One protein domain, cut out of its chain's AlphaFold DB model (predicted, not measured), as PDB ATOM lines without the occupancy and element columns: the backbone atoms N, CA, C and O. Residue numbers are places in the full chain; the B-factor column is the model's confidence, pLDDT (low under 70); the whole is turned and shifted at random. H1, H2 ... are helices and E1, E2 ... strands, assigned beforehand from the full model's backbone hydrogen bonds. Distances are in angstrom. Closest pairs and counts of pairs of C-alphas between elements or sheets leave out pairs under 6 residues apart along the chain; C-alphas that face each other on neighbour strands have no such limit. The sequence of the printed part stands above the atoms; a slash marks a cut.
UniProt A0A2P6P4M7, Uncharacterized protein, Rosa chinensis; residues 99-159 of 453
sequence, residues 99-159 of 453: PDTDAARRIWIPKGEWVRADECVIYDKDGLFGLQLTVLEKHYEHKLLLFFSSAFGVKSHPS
ATOM      1  N   PRO A  99      22.933 -21.993  45.759       91.00
ATOM      2  CA  PRO A  99      22.354 -23.326  45.820       91.00
ATOM      3  C   PRO A  99      21.183 -23.382  46.807       91.00
ATOM      4  O   PRO A  99      21.308 -23.011  47.976       91.00
ATOM      5  N   ASP A 100      20.060 -23.924  46.350       86.62
ATOM      6  CA  ASP A 100      18.822 -24.086  47.119       86.62
ATOM      7  C   ASP A 100      18.801 -25.355  47.989       86.62
ATOM      8  O   ASP A 100      17.979 -25.484  48.899       86.62
ATOM      9  N   THR A 101      19.716 -26.291  47.733       84.38
ATOM     10  CA  THR A 101      19.824 -27.576  48.430       84.38
ATOM     11  C   THR A 101      21.270 -27.911  48.778       84.38
ATOM     12  O   THR A 101      22.202 -27.531  48.070       84.38
ATOM     13  N   ASP A 102      21.478 -28.701  49.834       78.94
ATOM     14  CA  ASP A 102      22.824 -29.160  50.213       78.94
ATOM     15  C   ASP A 102      23.479 -30.036  49.134       78.94
ATOM     16  O   ASP A 102      24.695 -29.997  48.962       78.94
ATOM     17  N   ALA A 103      22.694 -30.790  48.356       79.06
ATOM     18  CA  ALA A 103      23.210 -31.580  47.234       79.06
ATOM     19  C   ALA A 103      23.789 -30.702  46.108       79.06
ATOM     20  O   ALA A 103      24.745 -31.104  45.438       79.06
ATOM     21  N   ALA A 104      23.237 -29.498  45.931       81.19
ATOM     22  CA  ALA A 104      23.725 -28.500  44.985       81.19
ATOM     23  C   ALA A 104      24.941 -27.715  45.516       81.19
ATOM     24  O   ALA A 104      25.630 -27.060  44.738       81.19
ATOM     25  N   ARG A 105      25.276 -27.823  46.813       88.25
ATOM     26  CA  ARG A 105      26.475 -27.214  47.425       88.25
ATOM     27  C   ARG A 105      27.740 -28.051  47.221       88.25
ATOM     28  O   ARG A 105      28.579 -28.162  48.115       88.25
ATOM     29  N   ARG A 106      27.883 -28.666  46.049       92.62
ATOM     30  CA  ARG A 106      29.115 -29.349  45.648       92.62
ATOM     31  C   ARG A 106      29.926 -28.426  44.751       92.62
ATOM     32  O   ARG A 106      29.375 -27.689  43.937       92.62
ATOM     33  N   ILE A 107      31.235 -28.462  44.925       94.25
ATOM     34  CA  ILE A 107      32.199 -27.666  44.174       94.25
ATOM     35  C   ILE A 107      33.070 -28.649  43.403       94.25
ATOM     36  O   ILE A 107      33.574 -29.623  43.968       94.25
ATOM     37  N   TRP A 108      33.202 -28.417  42.103       94.38
ATOM     38  CA  TRP A 108      34.103 -29.192  41.269       94.38
ATOM     39  C   TRP A 108      35.540 -28.872  41.657       94.38
ATOM     40  O   TRP A 108      35.863 -27.724  41.934       94.38
ATOM     41  N   ILE A 109      36.420 -29.865  41.668       92.88
ATOM     42  CA  ILE A 109      37.854 -29.649  41.823       92.88
ATOM     43  C   ILE A 109      38.529 -30.110  40.530       92.88
ATOM     44  O   ILE A 109      38.320 -31.256  40.127       92.88
ATOM     45  N   PRO A 110      39.406 -29.289  39.912       88.56
ATOM     46  CA  PRO A 110      40.091 -29.600  38.648       88.56
ATOM     47  C   PRO A 110      40.881 -30.923  38.584       88.56
ATOM     48  O   PRO A 110      41.380 -31.280  37.522       88.56
ATOM     49  N   LYS A 111      41.004 -31.661  39.696       82.75
ATOM     50  CA  LYS A 111      41.529 -33.036  39.746       82.75
ATOM     51  C   LYS A 111      40.497 -34.116  39.373       82.75
ATOM     52  O   LYS A 111      40.823 -35.295  39.455       82.75
ATOM     53  N   GLY A 112      39.289 -33.720  38.971       87.25
ATOM     54  CA  GLY A 112      38.254 -34.631  38.480       87.25
ATOM     55  C   GLY A 112      37.277 -35.121  39.546       87.25
ATOM     56  O   GLY A 112      36.755 -36.225  39.416       87.25
ATOM     57  N   GLU A 113      37.051 -34.359  40.617       91.00
ATOM     58  CA  GLU A 113      36.165 -34.780  41.707       91.00
ATOM     59  C   GLU A 113      35.209 -33.671  42.156       91.00
ATOM     60  O   GLU A 113      35.530 -32.484  42.106       91.00
ATOM     61  N   TRP A 114      34.041 -34.082  42.648       91.81
ATOM     62  CA  TRP A 114      33.081 -33.211  43.316       91.81
ATOM     63  C   TRP A 114      33.273 -33.292  44.826       91.81
ATOM     64  O   TRP A 114      33.164 -34.376  45.399       91.81
ATOM     65  N   VAL A 115      33.486 -32.147  45.468       93.06
ATOM     66  CA  VAL A 115      33.668 -32.047  46.922       93.06
ATOM     67  C   VAL A 115      32.533 -31.230  47.515       93.06
ATOM     68  O   VAL A 115      32.045 -30.278  46.900       93.06
ATOM     69  N   ARG A 116      32.066 -31.600  48.706       93.06
ATOM     70  CA  ARG A 116      31.034 -30.821  49.392       93.06
ATOM     71  C   ARG A 116      31.618 -29.512  49.925       93.06
ATOM     72  O   ARG A 116      32.758 -29.470  50.375       93.06
ATOM     73  N   ALA A 117      30.828 -28.442  49.935       93.00
ATOM     74  CA  ALA A 117      31.286 -27.141  50.421       93.00
ATOM     75  C   ALA A 117      31.767 -27.155  51.889       93.00
ATOM     76  O   ALA A 117      32.669 -26.395  52.238       93.00
ATOM     77  N   ASP A 118      31.212 -28.026  52.741       90.00
ATOM     78  CA  ASP A 118      31.617 -28.200  54.146       90.00
ATOM     79  C   ASP A 118      32.945 -28.959  54.328       90.00
ATOM     80  O   ASP A 118      33.539 -28.897  55.405       90.00
ATOM     81  N   GLU A 119      33.438 -29.607  53.273       91.62
ATOM     82  CA  GLU A 119      34.756 -30.257  53.190       91.62
ATOM     83  C   GLU A 119      35.811 -29.348  52.520       91.62
ATOM     84  O   GLU A 119      36.962 -29.744  52.315       91.62
ATOM     85  N   CYS A 120      35.436 -28.108  52.193       93.69
ATOM     86  CA  CYS A 120      36.296 -27.115  51.559       93.69
ATOM     87  C   CYS A 120      36.657 -25.973  52.515       93.69
ATOM     88  O   CYS A 120      35.877 -25.555  53.375       93.69
ATOM     89  N   VAL A 121      37.834 -25.392  52.295       95.00
ATOM     90  CA  VAL A 121      38.243 -24.097  52.849       95.00
ATOM     91  C   VAL A 121      38.868 -23.251  51.753       95.00
ATOM     92  O   VAL A 121      39.454 -23.771  50.805       95.00
ATOM     93  N   ILE A 122      38.773 -21.930  51.878       94.75
ATOM     94  CA  ILE A 122      39.427 -21.039  50.914       94.75
ATOM     95  C   ILE A 122      40.945 -21.094  51.106       94.75
ATOM     96  O   ILE A 122      41.673 -21.350  50.148       94.75
ATOM     97  N   TYR A 123      41.401 -20.916  52.349       92.44
ATOM     98  CA  TYR A 123      42.810 -20.813  52.712       92.44
ATOM     99  C   TYR A 123      43.181 -21.820  53.811       92.44
ATOM    100  O   TYR A 123      42.523 -21.873  54.846       92.44
ATOM    101  N   ASP A 124      44.295 -22.536  53.644       89.88
ATOM    102  CA  ASP A 124      44.959 -23.310  54.708       89.88
ATOM    103  C   ASP A 124      46.412 -22.841  54.830       89.88
ATOM    104  O   ASP A 124      47.328 -23.412  54.241       89.88
ATOM    105  N   LYS A 125      46.609 -21.743  55.566       82.75
ATOM    106  CA  LYS A 125      47.931 -21.113  55.723       82.75
ATOM    107  C   LYS A 125      48.931 -22.018  56.435       82.75
ATOM    108  O   LYS A 125      50.125 -21.925  56.172       82.75
ATOM    109  N   ASP A 126      48.440 -22.868  57.328       80.31
ATOM    110  CA  ASP A 126      49.270 -23.755  58.133       80.31
ATOM    111  C   ASP A 126      49.600 -25.052  57.374       80.31
ATOM    112  O   ASP A 126      50.549 -25.759  57.722       80.31
ATOM    113  N   GLY A 127      48.855 -25.366  56.308       83.88
ATOM    114  CA  GLY A 127      49.050 -26.570  55.504       83.88
ATOM    115  C   GLY A 127      48.904 -27.834  56.348       83.88
ATOM    116  O   GLY A 127      49.680 -28.777  56.174       83.88
ATOM    117  N   LEU A 128      48.007 -27.810  57.337       87.50
ATOM    118  CA  LEU A 128      47.771 -28.927  58.251       87.50
ATOM    119  C   LEU A 128      46.692 -29.875  57.714       87.50
ATOM    120  O   LEU A 128      46.710 -31.068  58.007       87.50
ATOM    121  N   PHE A 129      45.772 -29.364  56.897       84.81
ATOM    122  CA  PHE A 129      44.559 -30.073  56.496       84.81
ATOM    123  C   PHE A 129      44.648 -30.682  55.103       84.81
ATOM    124  O   PHE A 129      43.638 -31.160  54.605       84.81
ATOM    125  N   GLY A 130      45.822 -30.695  54.464       66.06
ATOM    126  CA  GLY A 130      45.964 -30.978  53.029       66.06
ATOM    127  C   GLY A 130      45.374 -32.302  52.511       66.06
ATOM    128  O   GLY A 130      45.197 -32.426  51.304       66.06
ATOM    129  N   LEU A 131      45.063 -33.267  53.387       69.56
ATOM    130  CA  LEU A 131      44.349 -34.510  53.046       69.56
ATOM    131  C   LEU A 131      42.915 -34.589  53.604       69.56
ATOM    132  O   LEU A 131      42.174 -35.488  53.226       69.56
ATOM    133  N   GLN A 132      42.535 -33.693  54.517       81.25
ATOM    134  CA  GLN A 132      41.233 -33.687  55.198       81.25
ATOM    135  C   GLN A 132      40.276 -32.623  54.659       81.25
ATOM    136  O   GLN A 132      39.069 -32.835  54.688       81.25
ATOM    137  N   LEU A 133      40.798 -31.483  54.196       89.12
ATOM    138  CA  LEU A 133      40.018 -30.395  53.611       89.12
ATOM    139  C   LEU A 133      40.600 -30.000  52.259       89.12
ATOM    140  O   LEU A 133      41.820 -29.943  52.074       89.12
ATOM    141  N   THR A 134      39.716 -29.657  51.330       92.06
ATOM    142  CA  THR A 134      40.121 -29.168  50.014       92.06
ATOM    143  C   THR A 134      40.333 -27.656  50.048       92.06
ATOM    144  O   THR A 134      39.433 -26.897  50.398       92.06
ATOM    145  N   VAL A 135      41.540 -27.211  49.680       93.62
ATOM    146  CA  VAL A 135      41.936 -25.792  49.698       93.62
ATOM    147  C   VAL A 135      41.675 -25.158  48.333       93.62
ATOM    148  O   VAL A 135      42.411 -25.416  47.379       93.62
ATOM    149  N   LEU A 136      40.642 -24.320  48.236       94.31
ATOM    150  CA  LEU A 136      40.157 -23.789  46.956       94.31
ATOM    151  C   LEU A 136      41.089 -22.752  46.313       94.31
ATOM    152  O   LEU A 136      41.112 -22.664  45.088       94.31
ATOM    153  N   GLU A 137      41.899 -22.019  47.090       93.62
ATOM    154  CA  GLU A 137      42.881 -21.053  46.553       93.62
ATOM    155  C   GLU A 137      43.862 -21.690  45.554       93.62
ATOM    156  O   GLU A 137      44.352 -21.027  44.644       93.62
ATOM    157  N   LYS A 138      44.114 -22.999  45.670       90.81
ATOM    158  CA  LYS A 138      44.998 -23.731  44.750       90.81
ATOM    159  C   LYS A 138      44.382 -23.976  43.369       90.81
ATOM    160  O   LYS A 138      45.093 -24.405  42.464       90.81
ATOM    161  N   HIS A 139      43.075 -23.768  43.226       92.12
ATOM    162  CA  HIS A 139      42.297 -24.199  42.064       92.12
ATOM    163  C   HIS A 139      41.533 -23.063  41.385       92.12
ATOM    164  O   HIS A 139      41.274 -23.150  40.187       92.12
ATOM    165  N   TYR A 140      41.166 -22.020  42.130       95.00
ATOM    166  CA  TYR A 140      40.271 -20.968  41.658       95.00
ATOM    167  C   TYR A 140      40.803 -19.568  41.957       95.00
ATOM    168  O   TYR A 140      41.411 -19.316  42.996       95.00
ATOM    169  N   GLU A 141      40.515 -18.634  41.051       94.94
ATOM    170  CA  GLU A 141      40.855 -17.221  41.212       94.94
ATOM    171  C   GLU A 141      40.013 -16.531  42.293       94.94
ATOM    172  O   GLU A 141      38.888 -16.931  42.600       94.94
ATOM    173  N   HIS A 142      40.530 -15.414  42.813       94.69
ATOM    174  CA  HIS A 142      39.954 -14.692  43.947       94.69
ATOM    175  C   HIS A 142      38.459 -14.351  43.803       94.69
ATOM    176  O   HIS A 142      37.719 -14.494  44.775       94.69
ATOM    177  N   LYS A 143      37.990 -13.964  42.604       94.69
ATOM    178  CA  LYS A 143      36.562 -13.677  42.356       94.69
ATOM    179  C   LYS A 143      35.683 -14.884  42.707       94.69
ATOM    180  O   LYS A 143      34.679 -14.734  43.399       94.69
ATOM    181  N   LEU A 144      36.084 -16.077  42.271       96.12
ATOM    182  CA  LEU A 144      35.344 -17.309  42.535       96.12
ATOM    183  C   LEU A 144      35.474 -17.760  43.990       96.12
ATOM    184  O   LEU A 144      34.514 -18.278  44.549       96.12
ATOM    185  N   LEU A 145      36.611 -17.502  44.643       96.62
ATOM    186  CA  LEU A 145      36.757 -17.772  46.078       96.62
ATOM    187  C   LEU A 145      35.740 -16.976  46.911       96.62
ATOM    188  O   LEU A 145      35.123 -17.535  47.819       96.62
ATOM    189  N   LEU A 146      35.523 -15.697  46.581       95.81
ATOM    190  CA  LEU A 146      34.494 -14.874  47.227       95.81
ATOM    191  C   LEU A 146      33.092 -15.442  46.984       95.81
ATOM    192  O   LEU A 146      32.304 -15.533  47.923       95.81
ATOM    193  N   PHE A 147      32.814 -15.880  45.755       96.19
ATOM    194  CA  PHE A 147      31.547 -16.509  45.397       96.19
ATOM    195  C   PHE A 147      31.288 -17.806  46.176       96.19
ATOM    196  O   PHE A 147      30.214 -17.975  46.751       96.19
ATOM    197  N   PHE A 148      32.269 -18.706  46.270       96.69
ATOM    198  CA  PHE A 148      32.130 -19.928  47.065       96.69
ATOM    199  C   PHE A 148      31.947 -19.623  48.556       96.69
ATOM    200  O   PHE A 148      31.189 -20.309  49.242       96.69
ATOM    201  N   SER A 149      32.580 -18.561  49.062       95.81
ATOM    202  CA  SER A 149      32.349 -18.113  50.434       95.81
ATOM    203  C   SER A 149      30.907 -17.671  50.664       95.81
ATOM    204  O   SER A 149      30.310 -18.067  51.662       95.81
ATOM    205  N   SER A 150      30.357 -16.847  49.764       94.31
ATOM    206  CA  SER A 150      29.045 -16.227  49.950       94.31
ATOM    207  C   SER A 150      27.897 -17.178  49.627       94.31
ATOM    208  O   SER A 150      27.002 -17.338  50.447       94.31
ATOM    209  N   ALA A 151      27.942 -17.835  48.466       94.31
ATOM    210  CA  ALA A 151      26.834 -18.640  47.957       94.31
ATOM    211  C   ALA A 151      26.849 -20.078  48.498       94.31
ATOM    212  O   ALA A 151      25.803 -20.647  48.797       94.31
ATOM    213  N   PHE A 152      28.034 -20.677  48.648       94.56
ATOM    214  CA  PHE A 152      28.174 -22.072  49.090       94.56
ATOM    215  C   PHE A 152      28.456 -22.192  50.594       94.56
ATOM    216  O   PHE A 152      28.436 -23.298  51.131       94.56
ATOM    217  N   GLY A 153      28.715 -21.075  51.281       93.62
ATOM    218  CA  GLY A 153      29.050 -21.066  52.705       93.62
ATOM    219  C   GLY A 153      30.428 -21.658  53.014       93.62
ATOM    220  O   GLY A 153      30.661 -22.102  54.140       93.62
ATOM    221  N   VAL A 154      31.345 -21.687  52.036       95.19
ATOM    222  CA  VAL A 154      32.703 -22.205  52.249       95.19
ATOM    223  C   VAL A 154      33.434 -21.325  53.258       95.19
ATOM    224  O   VAL A 154      33.508 -20.099  53.122       95.19
ATOM    225  N   LYS A 155      34.009 -21.956  54.284       94.25
ATOM    226  CA  LYS A 155      34.760 -21.247  55.321       94.25
ATOM    227  C   LYS A 155      36.028 -20.638  54.726       94.25
ATOM    228  O   LYS A 155      36.776 -21.292  54.002       94.25
ATOM    229  N   SER A 156      36.329 -19.398  55.105       93.31
ATOM    230  CA  SER A 156      37.560 -18.736  54.659       93.31
ATOM    231  C   SER A 156      38.821 -19.451  55.166       93.31
ATOM    232  O   SER A 156      39.775 -19.616  54.414       93.31
ATOM    233  N   HIS A 157      38.813 -19.906  56.419       91.88
ATOM    234  CA  HIS A 157      39.913 -20.639  57.046       91.88
ATOM    235  C   HIS A 157      39.342 -21.792  57.892       91.88
ATOM    236  O   HIS A 157      38.188 -21.687  58.330       91.88
ATOM    237  N   PRO A 158      40.126 -22.849  58.179       93.19
ATOM    238  CA  PRO A 158      39.747 -23.866  59.154       93.19
ATOM    239  C   PRO A 158      39.394 -23.239  60.506       93.19
ATOM    240  O   PRO A 158      40.011 -22.257  60.934       93.19
ATOM    241  N   SER A 159      38.390 -23.804  61.170       92.25
ATOM    242  CA  SER A 159      37.940 -23.399  62.505       92.25
ATOM    243  C   SER A 159      38.626 -24.207  63.610       92.25
ATOM    244  O   SER A 159      39.238 -25.240  63.343       92.25
TER     245      SER A 159
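This is residues 99 to 159 of the 453 residues of an uncharacterized protein of Rosa chinensis (UniProt A0A2P6P4M7). Little of this domain is regular structure: a small two-stranded hairpin, E1 and E2, and one helix, H1, stand across from each other with E1 and H1 only just apart, and the long loop that joins E2 to H1, residues 117 to 141, reaches out past them toward one end of the longest axis before it comes back to H1. The loop bulges at one end of the longest axis, around residues 125 to 128. The printed part has 61 residues, of which 18 are in named elements, in the order E1, E2, H1, class mixed; the sheet is antiparallel. It is compact, radius of gyration of the C-alphas 10.7 A, spanning 32 by 22 by 21 A.

E1, residues 106 to 109, and E2, residues 113 to 116, form an antiparallel hairpin at 143 degrees; N 107 and O 115 are within hydrogen-bond range at 2.8 A. H1, residues 142 to 151, is only just apart from E1, closest 8.3 A. Every O i to N i+4 pair in H1 is within hydrogen-bond range. Residues 120 to 121 pair with 134 to 135, parallel.

E1 begins at C-alpha 106 (29.115, -29.349, 45.648) and measures 9.5 A, E2 10.1 A. H1 measures 14.3 A, ending at C-alpha 151 (26.834, -18.640, 47.957).

The C-alphas of Asp 100 and Asp 126 are farthest apart, 32.4 A. The printed part has no cut. E2 to H1 is a long link. Residues 130 to 131 have pLDDT under 70.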